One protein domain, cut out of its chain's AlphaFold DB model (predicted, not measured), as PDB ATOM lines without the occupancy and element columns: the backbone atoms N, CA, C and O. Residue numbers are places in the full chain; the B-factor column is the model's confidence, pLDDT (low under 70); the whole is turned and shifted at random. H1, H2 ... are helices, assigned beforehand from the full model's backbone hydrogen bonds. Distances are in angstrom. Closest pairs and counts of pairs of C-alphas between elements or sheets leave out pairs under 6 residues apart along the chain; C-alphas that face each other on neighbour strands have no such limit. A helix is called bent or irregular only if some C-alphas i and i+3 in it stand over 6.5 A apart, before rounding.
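AT A GLANCE: This is residues 2 to 184 of the 813 residues of the protein "GH115_C domain-containing protein" of Prevotella sp. CAG:487 (UniProt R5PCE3). Four long helices, H3, H4, H5 and H6, run back and forth roughly side by side, with the long, kinked H5 in the middle, H4 and H6 packed on different sides of it and H3 packed chiefly on H4. H2 packs steeply on H3 near one end of the body, the small H1 lies beyond it, and the unnamed tail, residues 154 to 184, runs from the end of H6 back to the end where H5 and H6 are joined. The printed part has 183 residues with six named helices, H1 to H6 in that order along the chain, and no named strand, and its class is all helix. It is compact, with a radius of gyration of the C-alphas of 18.5 A, and spans 59 by 40 by 31 A along its three main axes.

HOW THE PARTS SIT: H1, residues 2 to 5, touches no helix and is apart from H2, residues 15 to 27. H2 touches H3, residues 29 to 47, at a steep tilt of 48 degrees, opposite ways; their closest C-alphas, those of Ala 24 and Ala 32, are 4.6 A apart. H3 forms a helical hairpin with H4, residues 61 to 82, at a shallow tilt of 21 degrees, with the closest C-alphas, of Ile 38 and Ile 74, 5.8 A apart. H4 forms the next hairpin with H5, residues 87 to 122, at a shallow tilt of 22 degrees, and their closest C-alphas, of Tyr 71 and Tyr 105, are 5.3 A apart. H3 and H5 only just touch, with 3 pairs of C-alphas within 8 A; H3 touches H5 with residues 35 to 42 alone, H5 touches H3 with residues 97 to 101 alone, and their closest C-alphas, those of Tyr 42 and Val 101, are 6.5 A apart. H3, H4 and H5 form an up and down bundle, each helix running against the one before it. H5 also forms a hairpin with H6, residues 126 to 153, at a shallow tilt of 25 degrees; the C-alphas of Lys 110 and Ala 136 are the closest, at 4.0 A. H6 is apart from H4 and from H3. Every O i to N i+4 pair is within hydrogen-bond range in H4 and H6, against 7 of 9 in H2, 13 of 15 in H3 and 28 of 32 in H5, while H1 is too short for such a pair.

IN THESE COORDINATES: H1 begins at C-alpha 2, (243.143, 306.260, 417.024). H2 is 19.5 A long from first to last C-alpha and only just irregular, with C-alphas 16 and 19 6.6 A apart. H3 is 26.9 A long and irregular, with C-alphas 30 and 33 7.8 A apart. H4 is 31.6 A long. H5, 49.3 A long, begins at C-alpha 87, (264.110, 313.262, 400.368); it is irregular, with C-alphas 88 and 91 7.3 A apart, and has a kink of 42 degrees near residue 94. H6 is 38.8 A long and ends at C-alpha 153, (261.266, 301.673, 392.327).

THE WHOLE: The two C-alphas farthest apart, those of Asp 8 and Ser 182, are 62.0 A apart. The printed part has no cut. The link from H3 to H4, with 13 residues between them, is long; that from H1 to H2 is short, and those from H2 to H3, H4 to H5 and H5 to H6 are tight. The mean pLDDT of the printed part is 94.7, and no printed residue is under 70.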
ATOM      1  N   GLU A   2     243.255 305.002 416.249       93.50
ATOM      2  CA  GLU A   2     243.143 306.260 417.024       93.50
ATOM      3  C   GLU A   2     241.706 306.515 417.536       93.50
ATOM      4  O   GLU A   2     241.529 306.729 418.727       93.50
ATOM      5  N   LEU A   3     240.675 306.346 416.693       93.19
ATOM      6  CA  LEU A   3     239.262 306.408 417.115       93.19
ATOM      7  C   LEU A   3     238.896 305.398 418.221       93.19
ATOM      8  O   LEU A   3     238.117 305.701 419.110       93.19
ATOM      9  N   ALA A   4     239.441 304.179 418.163       94.12
ATOM     10  CA  ALA A   4     239.143 303.138 419.151       94.12
ATOM     11  C   ALA A   4     239.869 303.373 420.484       94.12
ATOM     12  O   ALA A   4     239.421 302.894 421.520       94.12
ATOM     13  N   TRP A   5     241.007 304.069 420.443       94.56
ATOM     14  CA  TRP A   5     241.767 304.455 421.625       94.56
ATOM     15  C   TRP A   5     241.096 305.612 422.371       94.56
ATOM     16  O   TRP A   5     241.046 305.593 423.598       94.56
ATOM     17  N   ASP A   6     240.583 306.596 421.631       93.38
ATOM     18  CA  ASP A   6     239.932 307.786 422.175       93.38
ATOM     19  C   ASP A   6     238.787 308.227 421.250       93.38
ATOM     20  O   ASP A   6     238.995 308.909 420.240       93.38
ATOM     21  N   VAL A   7     237.575 307.776 421.586       93.50
ATOM     22  CA  VAL A   7     236.357 308.052 420.811       93.50
ATOM     23  C   VAL A   7     235.877 309.493 420.979       93.50
ATOM     24  O   VAL A   7     235.284 310.043 420.056       93.50
ATOM     25  N   ASP A   8     236.179 310.124 422.115       92.88
ATOM     26  CA  ASP A   8     235.750 311.492 422.414       92.88
ATOM     27  C   ASP A   8     236.574 312.507 421.618       92.88
ATOM     28  O   ASP A   8     236.039 313.506 421.128       92.88
ATOM     29  N   ARG A   9     237.868 312.222 421.423       93.50
ATOM     30  CA  ARG A   9     238.755 313.028 420.576       93.50
ATOM     31  C   ARG A   9     238.361 313.006 419.101       93.50
ATOM     32  O   ARG A   9     238.491 314.027 418.431       93.50
ATOM     33  N   TRP A  10     237.944 311.850 418.590       93.75
ATOM     34  CA  TRP A  10     237.568 311.648 417.185       93.75
ATOM     35  C   TRP A  10     236.069 311.387 417.035       93.75
ATOM     36  O   TRP A  10     235.654 310.531 416.255       93.75
ATOM     37  N   ASN A  11     235.257 312.118 417.798       91.88
ATOM     38  CA  ASN A  11     233.806 312.054 417.672       91.88
ATOM     39  C   ASN A  11     233.357 312.485 416.251       91.88
ATOM     40  O   ASN A  11     234.146 313.089 415.518       91.88
ATOM     41  N   PRO A  12     232.114 312.187 415.831       89.56
ATOM     42  CA  PRO A  12     231.655 312.474 414.469       89.56
ATOM     43  C   PRO A  12     231.819 313.933 414.018       89.56
ATOM     44  O   PRO A  12     232.158 314.161 412.859       89.56
ATOM     45  N   GLU A  13     231.657 314.901 414.922       90.56
ATOM     46  CA  GLU A  13     231.798 316.336 414.628       90.56
ATOM     47  C   GLU A  13     233.268 316.718 414.351       90.56
ATOM     48  O   GLU A  13     233.554 317.612 413.556       90.56
ATOM     49  N   GLU A  14     234.220 315.992 414.943       92.69
ATOM     50  CA  GLU A  14     235.663 316.256 414.856       92.69
ATOM     51  C   GLU A  14     236.410 315.312 413.891       92.69
ATOM     52  O   GLU A  14     237.588 315.529 413.590       92.69
ATOM     53  N   ALA A  15     235.753 314.268 413.379       92.12
ATOM     54  CA  ALA A  15     236.387 313.194 412.609       92.12
ATOM     55  C   ALA A  15     237.118 313.683 411.341       92.12
ATOM     56  O   ALA A  15     238.182 313.155 411.006       92.12
ATOM     57  N   HIS A  16     236.605 314.718 410.669       92.81
ATOM     58  CA  HIS A  16     237.224 315.311 409.474       92.81
ATOM     59  C   HIS A  16     238.649 315.839 409.735       92.81
ATOM     60  O   HIS A  16     239.529 315.742 408.874       92.81
ATOM     61  N   LYS A  17     238.943 316.285 410.966       95.00
ATOM     62  CA  LYS A  17     240.262 316.813 411.366       95.00
ATOM     63  C   LYS A  17     241.348 315.735 411.429       95.00
ATOM     64  O   LYS A  17     242.538 316.056 411.531       95.00
ATOM     65  N   PHE A  18     240.975 314.453 411.361       95.88
ATOM     66  CA  PHE A  18     241.917 313.340 411.454       95.88
ATOM     67  C   PHE A  18     242.950 313.347 410.327       95.88
ATOM     68  O   PHE A  18     244.130 313.103 410.584       95.88
ATOM     69  N   SER A  19     242.535 313.653 409.094       95.50
ATOM     70  CA  SER A  19     243.427 313.662 407.927       95.50
ATOM     71  C   SER A  19     244.596 314.632 408.116       95.50
ATOM     72  O   SER A  19     245.747 314.241 407.905       95.50
ATOM     73  N   ARG A  20     244.326 315.839 408.630       97.38
ATOM     74  CA  ARG A  20     245.350 316.836 408.972       97.38
ATOM     75  C   ARG A  20     246.249 316.366 410.107       97.38
ATOM     76  O   ARG A  20     247.468 316.442 409.987       97.38
ATOM     77  N   TYR A  21     245.674 315.850 411.197       97.62
ATOM     78  CA  TYR A  21     246.463 315.325 412.320       97.62
ATOM     79  C   TYR A  21     247.415 314.208 411.881       97.62
ATOM     80  O   TYR A  21     248.594 314.214 412.241       97.62
ATOM     81  N   TRP A  22     246.924 313.261 411.079       97.31
ATOM     82  CA  TRP A  22     247.740 312.190 410.521       97.31
ATOM     83  C   TRP A  22     248.850 312.740 409.618       97.31
ATOM     84  O   TRP A  22     249.995 312.293 409.727       97.31
ATOM     85  N   ALA A  23     248.535 313.716 408.764       97.88
ATOM     86  CA  ALA A  23     249.507 314.328 407.866       97.88
ATOM     87  C   ALA A  23     250.606 315.069 408.642       97.88
ATOM     88  O   ALA A  23     251.784 314.816 408.400       97.88
ATOM     89  N   ALA A  24     250.242 315.873 409.645       98.12
ATOM     90  CA  ALA A  24     251.193 316.555 410.525       98.12
ATOM     91  C   ALA A  24     252.113 315.569 411.259       98.12
ATOM     92  O   ALA A  24     253.328 315.754 411.297       98.12
ATOM     93  N   LYS A  25     251.547 314.478 411.791       96.56
ATOM     94  CA  LYS A  25     252.301 313.432 412.497       96.56
ATOM     95  C   LYS A  25     253.270 312.670 411.584       96.56
ATOM     96  O   LYS A  25     254.288 312.186 412.069       96.56
ATOM     97  N   THR A  26     252.943 312.529 410.298       95.88
ATOM     98  CA  THR A  26     253.684 311.673 409.353       95.88
ATOM     99  C   THR A  26     254.686 312.456 408.510       95.88
ATOM    100  O   THR A  26     255.810 312.001 408.319       95.88
ATOM    101  N   PHE A  27     254.287 313.628 408.015       97.19
ATOM    102  CA  PHE A  27     255.063 314.443 407.079       97.19
ATOM    103  C   PHE A  27     255.530 315.776 407.676       97.19
ATOM    104  O   PHE A  27     256.402 316.420 407.104       97.19
ATOM    105  N   GLY A  28     255.005 316.170 408.840       97.12
ATOM    106  CA  GLY A  28     255.296 317.446 409.492       97.12
ATOM    107  C   GLY A  28     254.212 318.499 409.253       97.12
ATOM    108  O   GLY A  28     253.436 318.421 408.300       97.12
ATOM    109  N   GLU A  29     254.157 319.499 410.137       97.69
ATOM    110  CA  GLU A  29     253.140 320.566 410.096       97.69
ATOM    111  C   GLU A  29     253.168 321.380 408.797       97.69
ATOM    112  O   GLU A  29     252.125 321.844 408.355       97.69
ATOM    113  N   GLU A  30     254.330 321.519 408.150       97.25
ATOM    114  CA  GLU A  30     254.482 322.316 406.922       97.25
ATOM    115  C   GLU A  30     253.604 321.820 405.759       97.25
ATOM    116  O   GLU A  30     253.168 322.622 404.935       97.25
ATOM    117  N   TYR A  31     253.332 320.513 405.688       96.81
ATOM    118  CA  TYR A  31     252.591 319.893 404.580       96.81
ATOM    119  C   TYR A  31     251.205 319.397 404.997       96.81
ATOM    120  O   TYR A  31     250.483 318.829 404.178       96.81
ATOM    121  N   ALA A  32     250.843 319.552 406.273       97.81
ATOM    122  CA  ALA A  32     249.687 318.888 406.861       97.81
ATOM    123  C   ALA A  32     248.363 319.295 406.204       97.81
ATOM    124  O   ALA A  32     247.529 318.429 405.943       97.81
ATOM    125  N   ASP A  33     248.193 320.587 405.919       97.81
ATOM    126  CA  ASP A  33     246.981 321.127 405.300       97.81
ATOM    127  C   ASP A  33     246.854 320.667 403.838       97.81
ATOM    128  O   ASP A  33     245.872 320.015 403.489       97.81
ATOM    129  N   ASP A  34     247.904 320.859 403.025       97.62
ATOM    130  CA  ASP A  34     247.947 320.418 401.617       97.62
ATOM    131  C   ASP A  34     247.636 318.910 401.481       97.62
ATOM    132  O   ASP A  34     246.854 318.485 400.626       97.62
ATOM    133  N   LEU A  35     248.234 318.078 402.340       98.00
ATOM    134  CA  LEU A  35     248.025 316.627 402.346       98.00
ATOM    135  C   LEU A  35     246.640 316.224 402.856       98.00
ATOM    136  O   LEU A  35     246.076 315.242 402.364       98.00
ATOM    137  N   SER A  36     246.105 316.949 403.841       97.38
ATOM    138  CA  SER A  36     244.748 316.729 404.341       97.38
ATOM    139  C   SER A  36     243.729 316.990 403.244       97.38
ATOM    140  O   SER A  36     242.862 316.150 403.016       97.38
ATOM    141  N   ASP A  37     243.867 318.102 402.525       97.00
ATOM    142  CA  ASP A  37     242.975 318.472 401.427       97.00
ATOM    143  C   ASP A  37     242.992 317.424 400.314       97.00
ATOM    144  O   ASP A  37     241.935 316.974 399.870       97.00
ATOM    145  N   ILE A  38     244.185 316.972 399.905       98.00
ATOM    146  CA  ILE A  38     244.332 315.901 398.906       98.00
ATOM    147  C   ILE A  38     243.616 314.628 399.373       98.00
ATOM    148  O   ILE A  38     242.889 314.008 398.596       98.00
ATOM    149  N   LYS A  39     243.804 314.225 400.636       96.81
ATOM    150  CA  LYS A  39     243.196 313.000 401.166       96.81
ATOM    151  C   LYS A  39     241.686 313.091 401.305       96.81
ATOM    152  O   LYS A  39     240.996 312.142 400.941       96.81
ATOM    153  N   GLN A  40     241.181 314.190 401.851       95.94
ATOM    154  CA  GLN A  40     239.744 314.393 402.015       95.94
ATOM    155  C   GLN A  40     239.047 314.354 400.659       95.94
ATOM    156  O   GLN A  40     238.058 313.642 400.505       95.94
ATOM    157  N   GLU A  41     239.629 315.008 399.655       97.06
ATOM    158  CA  GLU A  41     239.078 315.010 398.305       97.06
ATOM    159  C   GLU A  41     239.176 313.639 397.625       97.06
ATOM    160  O   GLU A  41     238.204 313.171 397.031       97.06
ATOM    161  N   TYR A  42     240.297 312.927 397.786       97.25
ATOM    162  CA  TYR A  42     240.433 311.538 397.335       97.25
ATOM    163  C   TYR A  42     239.328 310.634 397.911       97.25
ATOM    164  O   TYR A  42     238.705 309.865 397.175       97.25
ATOM    165  N   TYR A  43     239.045 310.742 399.214       95.06
ATOM    166  CA  TYR A  43     237.991 309.950 399.852       95.06
ATOM    167  C   TYR A  43     236.587 310.401 399.450       95.06
ATOM    168  O   TYR A  43     235.740 309.539 399.214       95.06
ATOM    169  N   ARG A  44     236.338 311.710 399.312       95.25
ATOM    170  CA  ARG A  44     235.061 312.246 398.817       95.25
ATOM    171  C   ARG A  44     234.752 311.715 397.420       95.25
ATOM    172  O   ARG A  44     233.670 311.182 397.183       95.25
ATOM    173  N   LEU A  45     235.721 311.789 396.505       95.94
ATOM    174  CA  LEU A  45     235.574 311.247 395.158       95.94
ATOM    175  C   LEU A  45     235.370 309.726 395.202       95.94
ATOM    176  O   LEU A  45     234.486 309.211 394.515       95.94
ATOM    177  N   GLY A  46     236.122 308.997 396.026       95.12
ATOM    178  CA  GLY A  46     235.938 307.553 396.213       95.12
ATOM    179  C   GLY A  46     234.575 307.163 396.804       95.12
ATOM    180  O   GLY A  46     234.066 306.088 396.481       95.12
ATOM    181  N   ALA A  47     233.965 308.030 397.620       92.88
ATOM    182  CA  ALA A  47     232.652 307.795 398.214       92.88
ATOM    183  C   ALA A  47     231.568 307.672 397.143       92.88
ATOM    184  O   ALA A  47     230.712 306.812 397.268       92.88
ATOM    185  N   GLY A  48     231.648 308.461 396.069       90.62
ATOM    186  CA  GLY A  48     230.677 308.437 394.974       90.62
ATOM    187  C   GLY A  48     230.869 307.342 393.932       90.62
ATOM    188  O   GLY A  48     230.286 307.452 392.860       90.62
ATOM    189  N   GLY A  49     231.728 306.354 394.193       93.31
ATOM    190  CA  GLY A  49     232.038 305.256 393.278       93.31
ATOM    191  C   GLY A  49     233.515 304.883 393.337       93.31
ATOM    192  O   GLY A  49     234.390 305.661 392.948       93.31
ATOM    193  N   LYS A  50     233.816 303.673 393.812       92.69
ATOM    194  CA  LYS A  50     235.204 303.194 393.895       92.69
ATOM    195  C   LYS A  50     235.794 303.004 392.491       92.69
ATOM    196  O   LYS A  50     235.057 302.543 391.617       92.69
ATOM    197  N   PRO A  51     237.089 303.290 392.254       91.12
ATOM    198  CA  PRO A  51     237.707 303.152 390.930       91.12
ATOM    199  C   PRO A  51     237.532 301.772 390.272       91.12
ATOM    200  O   PRO A  51     237.507 301.666 389.050       91.12
ATOM    201  N   GLU A  52     237.365 300.716 391.062       90.56
ATOM    202  CA  GLU A  52     237.118 299.350 390.599       90.56
ATOM    203  C   GLU A  52     235.673 299.106 390.145       90.56
ATOM    204  O   GLU A  52     235.403 298.067 389.559       90.56
ATOM    205  N   HIS A  53     234.742 300.012 390.446       91.50
ATOM    206  CA  HIS A  53     233.296 299.825 390.285       91.50
ATOM    207  C   HIS A  53     232.613 300.923 389.463       91.50
ATOM    208  O   HIS A  53     231.456 300.760 389.092       91.50
ATOM    209  N   ILE A  54     233.308 302.019 389.149       93.56
ATOM    210  CA  ILE A  54     232.761 303.162 388.392       93.56
ATOM    211  C   ILE A  54     232.141 302.785 387.037       93.56
ATOM    212  O   ILE A  54     231.312 303.530 386.536       93.56
ATOM    213  N   PHE A  55     232.506 301.639 386.452       89.38
ATOM    214  CA  PHE A  55     231.901 301.140 385.210       89.38
ATOM    215  C   PHE A  55     230.432 300.707 385.380       89.38
ATOM    216  O   PHE A  55     229.724 300.568 384.390       89.38
ATOM    217  N   ALA A  56     230.000 300.452 386.617       87.25
ATOM    218  CA  ALA A  56     228.654 300.009 386.977       87.25
ATOM    219  C   ALA A  56     227.851 301.097 387.714       87.25
ATOM    220  O   ALA A  56     226.781 300.812 388.253       87.25
ATOM    221  N   VAL A  57     228.377 302.323 387.784       90.06
ATOM    222  CA  VAL A  57     227.684 303.482 388.353       90.06
ATOM    223  C   VAL A  57     227.151 304.335 387.207       90.06
ATOM    224  O   VAL A  57     227.863 304.604 386.240       90.06
ATOM    225  N   ASN A  58     225.896 304.763 387.325       85.81
ATOM    226  CA  ASN A  58     225.245 305.597 386.323       85.81
ATOM    227  C   ASN A  58     225.701 307.049 386.491       85.81
ATOM    228  O   ASN A  58     225.189 307.761 387.349       85.81
ATOM    229  N   TYR A  59     226.672 307.458 385.675       90.44
ATOM    230  CA  TYR A  59     227.083 308.851 385.520       90.44
ATOM    231  C   TYR A  59     226.651 309.375 384.154       90.44
ATOM    232  O   TYR A  59     226.833 308.684 383.141       90.44
ATOM    233  N   THR A  60     226.196 310.623 384.125       90.12
ATOM    234  CA  THR A  60     226.138 311.425 382.896       90.12
ATOM    235  C   THR A  60     227.547 311.654 382.336       90.12
ATOM    236  O   THR A  60     228.549 311.491 383.045       90.12
ATOM    237  N   ASP A  61     227.666 312.020 381.060       90.12
ATOM    238  CA  ASP A  61     228.979 312.321 380.477       90.12
ATOM    239  C   ASP A  61     229.613 313.568 381.117       90.12
ATOM    240  O   ASP A  61     230.813 313.565 381.398       90.12
ATOM    241  N   GLU A  62     228.810 314.571 381.475       91.25
ATOM    242  CA  GLU A  62     229.249 315.738 382.242       91.25
ATOM    243  C   GLU A  62     229.792 315.363 383.632       91.25
ATOM    244  O   GLU A  62     230.806 315.911 384.075       91.25
ATOM    245  N   GLU A  63     229.154 314.423 384.336       93.88
ATOM    246  CA  GLU A  63     229.644 313.932 385.631       93.88
ATOM    247  C   GLU A  63     230.952 313.146 385.494       93.88
ATOM    248  O   GLU A  63     231.846 313.312 386.333       93.88
ATOM    249  N   LYS A  64     231.106 312.330 384.439       95.94
ATOM    250  CA  LYS A  64     232.373 311.633 384.137       95.94
ATOM    251  C   LYS A  64     233.501 312.639 383.912       95.94
ATOM    252  O   LYS A  64     234.572 312.496 384.507       95.94
ATOM    253  N   ASP A  65     233.245 313.668 383.109       96.25
ATOM    254  CA  ASP A  65     234.215 314.718 382.787       96.25
ATOM    255  C   ASP A  65     234.604 315.525 384.029       96.25
ATOM    256  O   ASP A  65     235.795 315.706 384.308       96.25
ATOM    257  N   ARG A  66     233.616 315.948 384.830       95.69
ATOM    258  CA  ARG A  66     233.856 316.652 386.098       95.69
ATOM    259  C   ARG A  66     234.676 315.800 387.059       95.69
ATOM    260  O   ARG A  66     235.645 316.282 387.633       95.69
ATOM    261  N   ARG A  67     234.346 314.516 387.184       96.19
ATOM    262  CA  ARG A  67     235.074 313.581 388.046       96.19
ATOM    263  C   ARG A  67     236.528 313.390 387.609       96.19
ATOM    264  O   ARG A  67     237.413 313.350 388.465       96.19
ATOM    265  N   ILE A  68     236.794 313.283 386.305       98.44
ATOM    266  CA  ILE A  68     238.164 313.247 385.766       98.44
ATOM    267  C   ILE A  68     238.908 314.539 386.120       98.44
ATOM    268  O   ILE A  68     240.049 314.470 386.583       98.44
ATOM    269  N   ALA A  69     238.269 315.699 385.941       98.50
ATOM    270  CA  ALA A  69     238.857 316.998 386.257       98.50
ATOM    271  C   ALA A  69     239.169 317.156 387.757       98.50
ATOM    272  O   ALA A  69     240.268 317.592 388.103       98.50
ATOM    273  N   ASP A  70     238.266 316.729 388.643       97.38
ATOM    274  CA  ASP A  70     238.460 316.776 390.097       97.38
ATOM    275  C   ASP A  70     239.648 315.897 390.532       97.38
ATOM    276  O   ASP A  70     240.535 316.345 391.265       97.38
ATOM    277  N   TYR A  71     239.742 314.663 390.014       98.44
ATOM    278  CA  TYR A  71     240.912 313.811 390.261       98.44
ATOM    279  C   TYR A  71     242.198 314.412 389.679       98.44
ATOM    280  O   TYR A  71     243.252 314.354 390.316       98.44
ATOM    281  N   LYS A  72     242.138 315.011 388.483       98.44
ATOM    282  CA  LYS A  72     243.292 315.682 387.876       98.44
ATOM    283  C   LYS A  72     243.781 316.842 388.742       98.44
ATOM    284  O   LYS A  72     244.989 316.984 388.925       98.44
ATOM    285  N   ALA A  73     242.871 317.616 389.330       98.50
ATOM    286  CA  ALA A  73     243.219 318.722 390.215       98.50
ATOM    287  C   ALA A  73     244.008 318.249 391.449       98.50
ATOM    288  O   ALA A  73     244.992 318.887 391.830       98.50
ATOM    289  N   ILE A  74     243.639 317.114 392.056       98.19
ATOM    290  CA  ILE A  74     244.423 316.558 393.172       98.19
ATOM    291  C   ILE A  74     245.727 315.892 392.717       98.19
ATOM    292  O   ILE A  74     246.710 315.977 393.447       98.19
ATOM    293  N   VAL A  75     245.796 315.315 391.511       98.50
ATOM    294  CA  VAL A  75     247.071 314.865 390.916       98.50
ATOM    295  C   VAL A  75     248.031 316.043 390.730       98.50
ATOM    296  O   VAL A  75     249.202 315.932 391.086       98.50
ATOM    297  N   ASP A  76     247.545 317.194 390.263       97.69
ATOM    298  CA  ASP A  76     248.372 318.394 390.099       97.69
ATOM    299  C   ASP A  76     248.875 318.933 391.440       97.69
ATOM    300  O   ASP A  76     250.039 319.326 391.561       97.69
ATOM    301  N   LYS A  77     248.035 318.914 392.483       97.50
ATOM    302  CA  LYS A  77     248.473 319.241 393.851       97.50
ATOM    303  C   LYS A  77     249.557 318.276 394.335       97.50
ATOM    304  O   LYS A  77     250.549 318.724 394.909       97.50
ATOM    305  N   VAL A  78     249.393 316.978 394.072       98.12
ATOM    306  CA  VAL A  78     250.390 315.951 394.400       98.12
ATOM    307  C   VAL A  78     251.724 316.238 393.700       98.12
ATOM    308  O   VAL A  78     252.763 316.358 394.349       98.12
ATOM    309  N   ASP A  79     251.715 316.433 392.384       95.69
ATOM    310  CA  ASP A  79     252.946 316.661 391.620       95.69
ATOM    311  C   ASP A  79     253.662 317.960 392.028       95.69
ATOM    312  O   ASP A  79     254.892 317.980 392.136       95.69
ATOM    313  N   ASN A  80     252.911 319.020 392.344       95.12
ATOM    314  CA  ASN A  80     253.470 320.279 392.841       95.12
ATOM    315  C   ASN A  80     254.082 320.151 394.244       95.12
ATOM    316  O   ASN A  80     255.125 320.750 394.526       95.12
ATOM    317  N   LEU A  81     253.447 319.387 395.139       95.44
ATOM    318  CA  LEU A  81     253.928 319.212 396.510       95.44
ATOM    319  C   LEU A  81     255.177 318.328 396.563       95.44
ATOM    320  O   LEU A  81     256.068 318.572 397.374       95.44
ATOM    321  N   LYS A  82     255.279 317.345 395.668       95.50
ATOM    322  CA  LYS A  82     256.358 316.355 395.643       95.50
ATOM    323  C   LYS A  82     257.761 316.951 395.738       95.50
ATOM    324  O   LYS A  82     258.571 316.449 396.504       95.50
ATOM    325  N   ALA A  83     258.056 318.031 395.013       92.19
ATOM    326  CA  ALA A  83     259.385 318.654 395.032       92.19
ATOM    327  C   ALA A  83     259.741 319.321 396.378       92.19
ATOM    328  O   ALA A  83     260.915 319.589 396.632       92.19
ATOM    329  N   ARG A  84     258.739 319.605 397.220       95.50
ATOM    330  CA  ARG A  84     258.894 320.210 398.552       95.50
ATOM    331  C   ARG A  84     259.043 319.163 399.655       95.50
ATOM    332  O   ARG A  84     259.550 319.501 400.717       95.50
ATOM    333  N   ILE A  85     258.612 317.923 399.421       97.06
ATOM    334  CA  ILE A  85     258.709 316.849 400.412       97.06
ATOM    335  C   ILE A  85     260.188 316.467 400.627       97.06
ATOM    336  O   ILE A  85     260.900 316.234 399.643       97.06
ATOM    337  N   PRO A  86     260.665 316.358 401.883       96.69
ATOM    338  CA  PRO A  86     262.029 315.934 402.183       96.69
ATOM    339  C   PRO A  86     262.381 314.594 401.532       96.69
ATOM    340  O   PRO A  86     261.541 313.701 401.424       96.69
ATOM    341  N   SER A  87     263.638 314.442 401.109       95.69
ATOM    342  CA  SER A  87     264.110 313.262 400.368       95.69
ATOM    343  C   SER A  87     263.828 311.937 401.080       95.69
ATOM    344  O   SER A  87     263.439 310.959 400.451       95.69
ATOM    345  N   GLU A  88     263.962 311.928 402.402       96.12
ATOM    346  CA  GLU A  88     263.735 310.797 403.294       96.12
ATOM    347  C   GLU A  88     262.254 310.405 403.426       96.12
ATOM    348  O   GLU A  88     261.952 309.302 403.875       96.12
ATOM    349  N   LEU A  89     261.332 311.283 403.015       97.25
ATOM    350  CA  LEU A  89     259.887 311.050 403.025       97.25
ATOM    351  C   LEU A  89     259.310 310.802 401.625       97.25
ATOM    352  O   LEU A  89     258.111 310.555 401.510       97.25
ATOM    353  N   GLN A  90     260.123 310.839 400.563       97.88
ATOM    354  CA  GLN A  90     259.650 310.665 399.181       97.88
ATOM    355  C   GLN A  90     259.003 309.296 398.939       97.88
ATOM    356  O   GLN A  90     257.965 309.223 398.285       97.88
ATOM    357  N   ASP A  91     259.567 308.225 399.502       98.06
ATOM    358  CA  ASP A  91     258.994 306.878 399.379       98.06
ATOM    359  C   ASP A  91     257.642 306.795 400.104       98.06
ATOM    360  O   ASP A  91     256.632 306.426 399.510       98.06
ATOM    361  N   ALA A  92     257.585 307.270 401.353       97.75
ATOM    362  CA  ALA A  92     256.355 307.340 402.145       97.75
ATOM    363  C   ALA A  92     255.267 308.195 401.469       97.75
ATOM    364  O   ALA A  92     254.082 307.852 401.494       97.75
ATOM    365  N   TYR A  93     255.667 309.306 400.848       98.44
ATOM    366  CA  TYR A  93     254.790 310.169 400.068       98.44
ATOM    367  C   TYR A  93     254.254 309.449 398.831       98.44
ATOM    368  O   TYR A  93     253.055 309.512 398.548       98.44
ATOM    369  N   PHE A  94     255.117 308.723 398.118       98.62
ATOM    370  CA  PHE A  94     254.692 307.959 396.958       98.62
ATOM    371  C   PHE A  94     253.670 306.883 397.338       98.62
ATOM    372  O   PHE A  94     252.619 306.794 396.710       98.62
ATOM    373  N   GLU A  95     253.941 306.118 398.397       97.69
ATOM    374  CA  GLU A  95     253.084 305.017 398.851       97.69
ATOM    375  C   GLU A  95     251.716 305.495 399.341       97.69
ATOM    376  O   GLU A  95     250.684 304.937 398.972       97.69
ATOM    377  N   MET A  96     251.702 306.523 400.194       97.38
ATOM    378  CA  MET A  96     250.502 306.909 400.943       97.38
ATOM    379  C   MET A  96     249.688 308.023 400.284       97.38
ATOM    380  O   MET A  96     248.551 308.251 400.707       97.38
ATOM    381  N   ILE A  97     250.256 308.727 399.296       98.44
ATOM    382  CA  ILE A  97     249.633 309.884 398.639       98.44
ATOM    383  C   ILE A  97     249.682 309.751 397.113       98.44
ATOM    384  O   ILE A  97     248.627 309.656 396.487       98.44
ATOM    385  N   GLU A  98     250.869 309.729 396.495       98.62
ATOM    386  CA  GLU A  98     250.981 309.824 395.026       98.62
ATOM    387  C   GLU A  98     250.347 308.623 394.311       98.62
ATOM    388  O   GLU A  98     249.541 308.810 393.399       98.62
ATOM    389  N   TYR A  99     250.677 307.401 394.731       98.50
ATOM    390  CA  TYR A  99     250.171 306.171 394.126       98.50
ATOM    391  C   TYR A  99     248.640 306.041 394.195       98.50
ATOM    392  O   TYR A  99     248.033 305.893 393.134       98.50
ATOM    393  N   PRO A 100     247.973 306.128 395.370       98.06
ATOM    394  CA  PRO A 100     246.519 305.969 395.428       98.06
ATOM    395  C   PRO A 100     245.774 307.057 394.645       98.06
ATOM    396  O   PRO A 100     244.796 306.747 393.963       98.06
ATOM    397  N   VAL A 101     246.249 308.309 394.684       98.62
ATOM    398  CA  VAL A 101     245.626 309.424 393.955       98.62
ATOM    399  C   VAL A 101     245.762 309.237 392.444       98.62
ATOM    400  O   VAL A 101     244.762 309.295 391.726       98.62
ATOM    401  N   LYS A 102     246.974 308.946 391.950       98.62
ATOM    402  CA  LYS A 102     247.205 308.716 390.517       98.62
ATOM    403  C   LYS A 102     246.519 307.446 390.019       98.62
ATOM    404  O   LYS A 102     245.918 307.470 388.952       98.62
ATOM    405  N   GLY A 103     246.544 306.365 390.798       98.25
ATOM    406  CA  GLY A 103     245.854 305.119 390.463       98.25
ATOM    407  C   GLY A 103     244.349 305.321 390.298       98.25
ATOM    408  O   GLY A 103     243.780 304.895 389.292       98.25
ATOM    409  N   ALA A 104     243.712 306.043 391.225       98.25
ATOM    410  CA  ALA A 104     242.296 306.378 391.109       98.25
ATOM    411  C   ALA A 104     242.011 307.287 389.904       98.25
ATOM    412  O   ALA A 104     241.076 307.009 389.152       98.25
ATOM    413  N   TYR A 105     242.830 308.319 389.669       98.75
ATOM    414  CA  TYR A 105     242.707 309.182 388.490       98.75
ATOM    415  C   TYR A 105     242.763 308.377 387.186       98.75
ATOM    416  O   TYR A 105     241.838 308.443 386.375       98.75
ATOM    417  N   TYR A 106     243.803 307.560 387.001       98.50
ATOM    418  CA  TYR A 106     243.975 306.791 385.772       98.50
ATOM    419  C   TYR A 106     242.891 305.726 385.587       98.50
ATOM    420  O   TYR A 106     242.465 305.504 384.458       98.50
ATOM    421  N   MET A 107     242.382 305.113 386.658       98.25
ATOM    422  CA  MET A 107     241.230 304.211 386.553       98.25
ATOM    423  C   MET A 107     239.973 304.935 386.047       98.25
ATOM    424  O   MET A 107     239.267 304.383 385.206       98.25
ATOM    425  N   ASN A 108     239.719 306.173 386.493       98.38
ATOM    426  CA  ASN A 108     238.597 306.980 385.995       98.38
ATOM    427  C   ASN A 108     238.781 307.364 384.523       98.38
ATOM    428  O   ASN A 108     237.878 307.122 383.723       98.38
ATOM    429  N   VAL A 109     239.957 307.880 384.146       98.50
ATOM    430  CA  VAL A 109     240.257 308.232 382.745       98.50
ATOM    431  C   VAL A 109     240.132 307.006 381.844       98.50
ATOM    432  O   VAL A 109     239.399 307.052 380.861       98.50
ATOM    433  N   LYS A 110     240.778 305.888 382.205       98.06
ATOM    434  CA  LYS A 110     240.734 304.632 381.443       98.06
ATOM    435  C   LYS A 110     239.298 304.193 381.172       98.06
ATOM    436  O   LYS A 110     238.950 303.913 380.031       98.06
ATOM    437  N   THR A 111     238.484 304.107 382.221       97.75
ATOM    438  CA  THR A 111     237.133 303.550 382.125       97.75
ATOM    439  C   THR A 111     236.182 304.488 381.387       97.75
ATOM    440  O   THR A 111     235.485 304.052 380.471       97.75
ATOM    441  N   PHE A 112     236.149 305.773 381.745       98.06
ATOM    442  CA  PHE A 112     235.180 306.699 381.162       98.06
ATOM    443  C   PHE A 112     235.535 307.107 379.741       98.06
ATOM    444  O   PHE A 112     234.651 307.077 378.888       98.06
ATOM    445  N   ARG A 113     236.808 307.398 379.447       98.12
ATOM    446  CA  ARG A 113     237.216 307.762 378.082       98.12
ATOM    447  C   ARG A 113     237.038 306.604 377.111       98.12
ATOM    448  O   ARG A 113     236.618 306.829 375.980       98.12
ATOM    449  N   ALA A 114     237.244 305.362 377.555       97.38
ATOM    450  CA  ALA A 114     236.920 304.194 376.744       97.38
ATOM    451  C   ALA A 114     235.422 304.143 376.395       97.38
ATOM    452  O   ALA A 114     235.073 304.090 375.216       97.38
ATOM    453  N   ALA A 115     234.536 304.260 377.389       95.69
ATOM    454  CA  ALA A 115     233.091 304.255 377.162       95.69
ATOM    455  C   ALA A 115     232.622 305.430 376.280       95.69
ATOM    456  O   ALA A 115     231.911 305.220 375.297       95.69
ATOM    457  N   GLN A 116     233.067 306.653 376.581       96.75
ATOM    458  CA  GLN A 116     232.732 307.853 375.810       96.75
ATOM    459  C   GLN A 116     233.261 307.768 374.371       96.75
ATOM    460  O   GLN A 116     232.564 308.187 373.452       96.75
ATOM    461  N   SER A 117     234.439 307.165 374.142       96.56
ATOM    462  CA  SER A 117     234.965 306.970 372.783       96.56
ATOM    463  C   SER A 117     233.994 306.187 371.899       96.56
ATOM    464  O   SER A 117     233.771 306.558 370.751       96.56
ATOM    465  N   LEU A 118     233.358 305.144 372.441       94.56
ATOM    466  CA  LEU A 118     232.402 304.314 371.708       94.56
ATOM    467  C   LEU A 118     231.089 305.058 371.431       94.56
ATOM    468  O   LEU A 118     230.505 304.886 370.362       94.56
ATOM    469  N   VAL A 119     230.634 305.900 372.363       91.75
ATOM    470  CA  VAL A 119     229.457 306.765 372.161       91.75
ATOM    471  C   VAL A 119     229.731 307.782 371.051       91.75
ATOM    472  O   VAL A 119     228.949 307.885 370.106       91.75
ATOM    473  N   LEU A 120     230.878 308.462 371.109       92.38
ATOM    474  CA  LEU A 120     231.319 309.427 370.098       92.38
ATOM    475  C   LEU A 120     231.495 308.774 368.720       92.38
ATOM    476  O   LEU A 120     231.073 309.336 367.712       92.38
ATOM    477  N   ALA A 121     232.053 307.560 368.675       89.06
ATOM    478  CA  ALA A 121     232.214 306.786 367.447       89.06
ATOM    479  C   ALA A 121     230.871 306.473 366.782       89.06
ATOM    480  O   ALA A 121     230.689 306.751 365.595       89.06
ATOM    481  N   LYS A 122     229.904 305.972 367.560       86.19
ATOM    482  CA  LYS A 122     228.528 305.743 367.091       86.19
ATOM    483  C   LYS A 122     227.853 307.031 366.636       86.19
ATOM    484  O   LYS A 122     227.007 306.990 365.750       86.19
ATOM    485  N   ALA A 123     228.231 308.163 367.223       85.50
ATOM    486  CA  ALA A 123     227.715 309.464 366.836       85.50
ATOM    487  C   ALA A 123     228.413 310.091 365.613       85.50
ATOM    488  O   ALA A 123     228.096 311.220 365.242       85.50
ATOM    489  N   GLY A 124     229.390 309.406 365.008       84.69
ATOM    490  CA  GLY A 124     230.181 309.934 363.892       84.69
ATOM    491  C   GLY A 124     231.151 311.055 364.291       84.69
ATOM    492  O   GLY A 124     231.790 311.653 363.424       84.69
ATOM    493  N   GLN A 125     231.309 311.332 365.593       86.75
ATOM    494  CA  GLN A 125     232.253 312.317 366.135       86.75
ATOM    495  C   GLN A 125     233.664 311.718 366.203       86.75
ATOM    496  O   GLN A 125     234.218 311.479 367.280       86.75
ATOM    497  N   ARG A 126     234.221 311.439 365.018       85.62
ATOM    498  CA  ARG A 126     235.496 310.740 364.794       85.62
ATOM    499  C   ARG A 126     236.620 311.224 365.703       85.62
ATOM    500  O   ARG A 126     237.261 310.418 366.371       85.62
ATOM    501  N   ASP A 127     236.862 312.526 365.698       79.81
ATOM    502  CA  ASP A 127     238.103 313.093 366.219       79.81
ATOM    503  C   ASP A 127     238.169 312.933 367.739       79.81
ATOM    504  O   ASP A 127     239.089 312.306 368.266       79.81
ATOM    505  N   LYS A 128     237.106 313.364 368.432       88.06
ATOM    506  CA  LYS A 128     236.954 313.165 369.878       88.06
ATOM    507  C   LYS A 128     236.919 311.687 370.260       88.06
ATOM    508  O   LYS A 128     237.477 311.311 371.288       88.06
ATOM    509  N   ALA A 129     236.284 310.833 369.450       90.62
ATOM    510  CA  ALA A 129     236.248 309.396 369.717       90.62
ATOM    511  C   ALA A 129     237.663 308.804 369.780       90.62
ATOM    512  O   ALA A 129     238.000 308.076 370.715       90.62
ATOM    513  N   LEU A 130     238.511 309.139 368.808       86.81
ATOM    514  CA  LEU A 130     239.868 308.600 368.713       86.81
ATOM    515  C   LEU A 130     240.823 309.238 369.728       86.81
ATOM    516  O   LEU A 130     241.696 308.542 370.255       86.81
ATOM    517  N   GLU A 131     240.625 310.515 370.061       87.31
ATOM    518  CA  GLU A 131     241.316 311.185 371.167       87.31
ATOM    519  C   GLU A 131     241.031 310.485 372.502       87.31
ATOM    520  O   GLU A 131     241.955 310.035 373.181       87.31
ATOM    521  N   TYR A 132     239.755 310.282 372.842       95.19
ATOM    522  CA  TYR A 132     239.359 309.609 374.082       95.19
ATOM    523  C   TYR A 132     239.827 308.148 374.116       95.19
ATOM    524  O   TYR A 132     240.260 307.647 375.159       95.19
ATOM    525  N   ALA A 133     239.833 307.464 372.971       94.00
ATOM    526  CA  ALA A 133     240.413 306.131 372.861       94.00
ATOM    527  C   ALA A 133     241.917 306.126 373.215       94.00
ATOM    528  O   ALA A 133     242.384 305.239 373.937       94.00
ATOM    529  N   ALA A 134     242.679 307.120 372.747       89.12
ATOM    530  CA  ALA A 134     244.100 307.269 373.067       89.12
ATOM    531  C   ALA A 134     244.333 307.646 374.540       89.12
ATOM    532  O   ALA A 134     245.215 307.065 375.181       89.12
ATOM    533  N   GLU A 135     243.521 308.543 375.108       94.38
ATOM    534  CA  GLU A 135     243.565 308.888 376.537       94.38
ATOM    535  C   GLU A 135     243.338 307.664 377.428       94.38
ATOM    536  O   GLU A 135     244.078 307.449 378.394       94.38
ATOM    537  N   ALA A 136     242.358 306.827 377.083       96.81
ATOM    538  CA  ALA A 136     242.054 305.617 377.832       96.81
ATOM    539  C   ALA A 136     243.237 304.634 377.832       96.81
ATOM    540  O   ALA A 136     243.637 304.136 378.890       96.81
ATOM    541  N   ARG A 137     243.852 304.406 376.658       94.81
ATOM    542  CA  ARG A 137     245.062 303.573 376.529       94.81
ATOM    543  C   ARG A 137     246.222 304.155 377.324       94.81
ATOM    544  O   ARG A 137     246.927 303.412 378.011       94.81
ATOM    545  N   LYS A 138     246.388 305.482 377.286       93.06
ATOM    546  CA  LYS A 138     247.424 306.169 378.056       93.06
ATOM    547  C   LYS A 138     247.253 305.929 379.551       93.06
ATOM    548  O   LYS A 138     248.200 305.522 380.221       93.06
ATOM    549  N   ALA A 139     246.046 306.126 380.067       96.50
ATOM    550  CA  ALA A 139     245.746 305.924 381.478       96.50
ATOM    551  C   ALA A 139     245.962 304.467 381.924       96.50
ATOM    552  O   ALA A 139     246.574 304.239 382.965       96.50
ATOM    553  N   TYR A 140     245.550 303.484 381.116       96.56
ATOM    554  CA  TYR A 140     245.805 302.068 381.402       96.56
ATOM    555  C   TYR A 140     247.296 301.770 381.596       96.56
ATOM    556  O   TYR A 140     247.690 301.178 382.600       96.56
ATOM    557  N   ARG A 141     248.144 302.248 380.683       93.44
ATOM    558  CA  ARG A 141     249.596 302.048 380.782       93.44
ATOM    559  C   ARG A 141     250.220 302.812 381.949       93.44
ATOM    560  O   ARG A 141     251.170 302.331 382.559       93.44
ATOM    561  N   GLN A 142     249.695 303.991 382.286       95.88
ATOM    562  CA  GLN A 142     250.158 304.737 383.457       95.88
ATOM    563  C   GLN A 142     249.910 303.973 384.762       95.88
ATOM    564  O   GLN A 142     250.768 304.027 385.638       95.88
ATOM    565  N   ILE A 143     248.810 303.214 384.874       97.62
ATOM    566  CA  ILE A 143     248.564 302.322 386.021       97.62
ATOM    567  C   ILE A 143     249.691 301.290 386.138       97.62
ATOM    568  O   ILE A 143     250.278 301.152 387.207       97.62
ATOM    569  N   GLU A 144     250.045 300.618 385.039       95.44
ATOM    570  CA  GLU A 144     251.124 299.619 385.035       95.44
ATOM    571  C   GLU A 144     252.464 300.231 385.481       95.44
ATOM    572  O   GLU A 144     253.159 299.655 386.320       95.44
ATOM    573  N   LEU A 145     252.787 301.437 385.003       94.69
ATOM    574  CA  LEU A 145     254.026 302.144 385.344       94.69
ATOM    575  C   LEU A 145     254.095 302.577 386.814       94.69
ATOM    576  O   LEU A 145     255.131 302.405 387.460       94.69
ATOM    577  N   ILE A 146     253.019 303.149 387.367       97.56
ATOM    578  CA  ILE A 146     253.026 303.555 388.780       97.56
ATOM    579  C   ILE A 146     253.026 302.341 389.716       97.56
ATOM    580  O   ILE A 146     253.608 302.426 390.798       97.56
ATOM    581  N   THR A 147     252.429 301.215 389.304       98.25
ATOM    582  CA  THR A 147     252.485 299.952 390.054       98.25
ATOM    583  C   THR A 147     253.885 299.346 390.024       98.25
ATOM    584  O   THR A 147     254.384 298.946 391.075       98.25
ATOM    585  N   ASP A 148     254.565 299.339 388.873       97.31
ATOM    586  CA  ASP A 148     255.963 298.893 388.794       97.31
ATOM    587  C   ASP A 148     256.873 299.746 389.687       97.31
ATOM    588  O   ASP A 148     257.632 299.219 390.502       97.31
ATOM    589  N   LYS A 149     256.712 301.074 389.643       97.62
ATOM    590  CA  LYS A 149     257.436 301.979 390.541       97.62
ATOM    591  C   LYS A 149     257.166 301.675 392.020       97.62
ATOM    592  O   LYS A 149     258.105 301.739 392.812       97.62
ATOM    593  N   TYR A 150     255.928 301.352 392.401       98.56
ATOM    594  CA  TYR A 150     255.592 300.990 393.783       98.56
ATOM    595  C   TYR A 150     256.333 299.730 394.239       98.56
ATOM    596  O   TYR A 150     256.899 299.688 395.327       98.56
ATOM    597  N   ASN A 151     256.340 298.696 393.402       98.38
ATOM    598  CA  ASN A 151     256.911 297.404 393.766       98.38
ATOM    599  C   ASN A 151     258.442 297.398 393.702       98.38
ATOM    600  O   ASN A 151     259.089 296.813 394.569       98.38
ATOM    601  N   ASN A 152     259.016 298.055 392.691       97.75
ATOM    602  CA  ASN A 152     260.426 297.909 392.326       97.75
ATOM    603  C   ASN A 152     261.242 299.205 392.467       97.75
ATOM    604  O   ASN A 152     262.465 299.148 392.590       97.75
ATOM    605  N   GLY A 153     260.593 300.374 392.434       95.50
ATOM    606  CA  GLY A 153     261.266 301.673 392.327       95.50
ATOM    607  C   GLY A 153     261.495 302.415 393.646       95.50
ATOM    608  O   GLY A 153     262.446 303.189 393.742       95.50
ATOM    609  N   ILE A 154     260.651 302.199 394.654       97.19
ATOM    610  CA  ILE A 154     260.724 302.886 395.957       97.19
ATOM    611  C   ILE A 154     261.301 301.976 397.040       97.19
ATOM    612  O   ILE A 154     261.200 300.749 396.949       97.19
ATOM    613  N   ALA A 155     261.901 302.563 398.078       96.19
ATOM    614  CA  ALA A 155     262.406 301.854 399.254       96.19
ATOM    615  C   ALA A 155     263.295 300.633 398.924       96.19
ATOM    616  O   ALA A 155     263.305 299.641 399.654       96.19
ATOM    617  N   GLY A 156     264.015 300.678 397.794       95.19
ATOM    618  CA  GLY A 156     264.840 299.570 397.301       95.19
ATOM    619  C   GLY A 156     264.064 298.288 396.972       95.19
ATOM    620  O   GLY A 156     264.624 297.203 397.116       95.19
ATOM    621  N   GLY A 157     262.787 298.389 396.589       97.06
ATOM    622  CA  GLY A 157     261.932 297.243 396.256       97.06
ATOM    623  C   GLY A 157     261.316 296.535 397.469       97.06
ATOM    624  O   GLY A 157     260.829 295.411 397.357       97.06
ATOM    625  N   LYS A 158     261.334 297.170 398.650       98.06
ATOM    626  CA  LYS A 158     260.806 296.607 399.908       98.06
ATOM    627  C   LYS A 158     259.365 296.094 399.794       98.06
ATOM    628  O   LYS A 158     259.009 295.147 400.494       98.06
ATOM    629  N   TRP A 159     258.550 296.731 398.958       97.88
ATOM    630  CA  TRP A 159     257.123 296.448 398.812       97.88
ATOM    631  C   TRP A 159     256.778 295.679 397.541       97.88
ATOM    632  O   TRP A 159     255.631 295.730 397.103       97.88
ATOM    633  N   ASN A 160     257.746 294.975 396.951       97.88
ATOM    634  CA  ASN A 160     257.472 294.109 395.815       97.88
ATOM    635  C   ASN A 160     256.295 293.160 396.118       97.88
ATOM    636  O   ASN A 160     256.191 292.630 397.224       97.88
ATOM    637  N   GLU A 161     255.415 292.980 395.132       95.81
ATOM    638  CA  GLU A 161     254.159 292.211 395.199       95.81
ATOM    639  C   GLU A 161     253.046 292.790 396.096       95.81
ATOM    640  O   GLU A 161     251.956 292.220 396.157       95.81
ATOM    641  N   MET A 162     253.255 293.931 396.763       97.75
ATOM    642  CA  MET A 162     252.206 294.562 397.580       97.75
ATOM    643  C   MET A 162     251.102 295.194 396.723       97.75
ATOM    644  O   MET A 162     249.944 295.240 397.142       97.75
ATOM    645  N   MET A 163     251.454 295.694 395.535       97.38
ATOM    646  CA  MET A 163     250.506 296.266 394.580       97.38
ATOM    647  C   MET A 163     250.462 295.437 393.299       97.38
ATOM    648  O   MET A 163     251.491 295.070 392.745       97.38
ATOM    649  N   ASP A 164     249.261 295.187 392.792       96.25
ATOM    650  CA  ASP A 164     249.028 294.526 391.507       96.25
ATOM    651  C   ASP A 164     248.148 295.443 390.650       96.25
ATOM    652  O   ASP A 164     247.149 295.978 391.132       96.25
ATOM    653  N   SER A 165     248.521 295.633 389.383       95.88
ATOM    654  CA  SER A 165     247.741 296.427 388.425       95.88
ATOM    655  C   SER A 165     246.493 295.677 387.945       95.88
ATOM    656  O   SER A 165     245.565 296.298 387.425       95.88
ATOM    657  N   LYS A 166     246.452 294.348 388.127       95.06
ATOM    658  CA  LYS A 166     245.373 293.439 387.707       95.06
ATOM    659  C   LYS A 166     244.981 292.498 388.855       95.06
ATOM    660  O   LYS A 166     245.023 291.270 388.693       95.06
ATOM    661  N   PRO A 167     244.555 293.037 390.012       94.19
ATOM    662  CA  PRO A 167     244.268 292.229 391.186       94.19
ATOM    663  C   PRO A 167     243.188 291.195 390.864       94.19
ATOM    664  O   PRO A 167     242.099 291.519 390.383       94.19
ATOM    665  N   ARG A 168     243.499 289.921 391.131       93.81
ATOM    666  CA  ARG A 168     242.634 288.761 390.831       93.81
ATOM    667  C   ARG A 168     242.241 288.623 389.348       93.81
ATOM    668  O   ARG A 168     241.265 287.937 389.063       93.81
ATOM    669  N   GLN A 169     242.979 289.253 388.428       94.44
ATOM    670  CA  GLN A 169     242.768 289.178 386.974       94.44
ATOM    671  C   GLN A 169     241.319 289.508 386.553       94.44
ATOM    672  O   GLN A 169     240.770 288.898 385.637       94.44
ATOM    673  N   GLN A 170     240.663 290.445 387.248       92.94
ATOM    674  CA  GLN A 170     239.284 290.817 386.918       92.94
ATOM    675  C   GLN A 170     239.240 291.723 385.679       92.94
ATOM    676  O   GLN A 170     240.129 292.552 385.473       92.94
ATOM    677  N   SER A 171     238.196 291.574 384.858       92.25
ATOM    678  CA  SER A 171     238.091 292.214 383.539       92.25
ATOM    679  C   SER A 171     238.213 293.740 383.585       92.25
ATOM    680  O   SER A 171     238.864 294.318 382.718       92.25
ATOM    681  N   GLN A 172     237.679 294.395 384.619       92.19
ATOM    682  CA  GLN A 172     237.700 295.855 384.751       92.19
ATOM    683  C   GLN A 172     239.103 296.453 384.946       92.19
ATOM    684  O   GLN A 172     239.282 297.663 384.795       92.19
ATOM    685  N   PHE A 173     240.108 295.641 385.290       95.75
ATOM    686  CA  PHE A 173     241.489 296.110 385.424       95.75
ATOM    687  C   PHE A 173     242.257 296.081 384.106       95.75
ATOM    688  O   PHE A 173     243.194 296.859 383.957       95.75
ATOM    689  N   TYR A 174     241.820 295.291 383.123       95.62
ATOM    690  CA  TYR A 174     242.378 295.335 381.773       95.62
ATOM    691  C   TYR A 174     241.932 296.596 381.025       95.62
ATOM    692  O   TYR A 174     241.133 297.399 381.521       95.62
ATOM    693  N   MET A 175     242.503 296.786 379.839       94.12
ATOM    694  CA  MET A 175     242.086 297.823 378.909       94.12
ATOM    695  C   MET A 175     240.682 297.493 378.368       94.12
ATOM    696  O   MET A 175     240.524 296.425 377.770       94.12
ATOM    697  N   PRO A 176     239.670 298.359 378.566       94.12
ATOM    698  CA  PRO A 176     238.362 298.188 377.939       94.12
ATOM    699  C   PRO A 176     238.434 298.398 376.422       94.12
ATOM    700  O   PRO A 176     239.410 298.938 375.899       94.12
ATOM    701  N   GLU A 177     237.375 298.008 375.717       93.06
ATOM    702  CA  GLU A 177     237.218 298.343 374.301       93.06
ATOM    703  C   GLU A 177     237.175 299.866 374.096       93.06
ATOM    704  O   GLU A 177     236.617 300.603 374.909       93.06
ATOM    705  N   THR A 178     237.766 300.336 372.998       95.12
ATOM    706  CA  THR A 178     237.761 301.747 372.595       95.12
ATOM    707  C   THR A 178     237.406 301.881 371.124       95.12
ATOM    708  O   THR A 178     237.603 300.938 370.358       95.12
ATOM    709  N   ALA A 179     236.983 303.073 370.709       91.94
ATOM    710  CA  ALA A 179     236.754 303.383 369.302       91.94
ATOM    711  C   ALA A 179     237.966 303.065 368.404       91.94
ATOM    712  O   ALA A 179     239.125 303.252 368.790       91.94
ATOM    713  N   THR A 180     237.667 302.622 367.184       87.50
ATOM    714  CA  THR A 180     238.601 302.406 366.067       87.50
ATOM    715  C   THR A 180     238.114 303.202 364.862       87.50
ATOM    716  O   THR A 180     236.940 303.572 364.830       87.50
ATOM    717  N   LEU A 181     238.964 303.447 363.859       82.31
ATOM    718  CA  LEU A 181     238.555 304.180 362.651       82.31
ATOM    719  C   LEU A 181     237.391 303.486 361.935       82.31
ATOM    720  O   LEU A 181     236.460 304.155 361.499       82.31
ATOM    721  N   SER A 182     237.416 302.153 361.861       79.44
ATOM    722  CA  SER A 182     236.333 301.362 361.261       79.44
ATOM    723  C   SER A 182     235.054 301.348 362.096       79.44
ATOM    724  O   SER A 182     233.985 301.095 361.562       79.44
ATOM    725  N   GLY A 183     235.152 301.605 363.404       83.25
ATOM    726  CA  GLY A 183     233.996 301.691 364.297       83.25
ATOM    727  C   GLY A 183     233.298 303.053 364.282       83.25
ATOM    728  O   GLY A 183     232.297 303.222 364.978       83.25
ATOM    729  N   ILE A 184     233.822 304.034 363.539       85.31
ATOM    730  CA  ILE A 184     233.215 305.362 363.431       85.31
ATOM    731  C   ILE A 184     232.052 305.314 362.441       85.31
ATOM    732  O   ILE A 184     232.225 304.933 361.284       85.31
TER     733      ILE A 184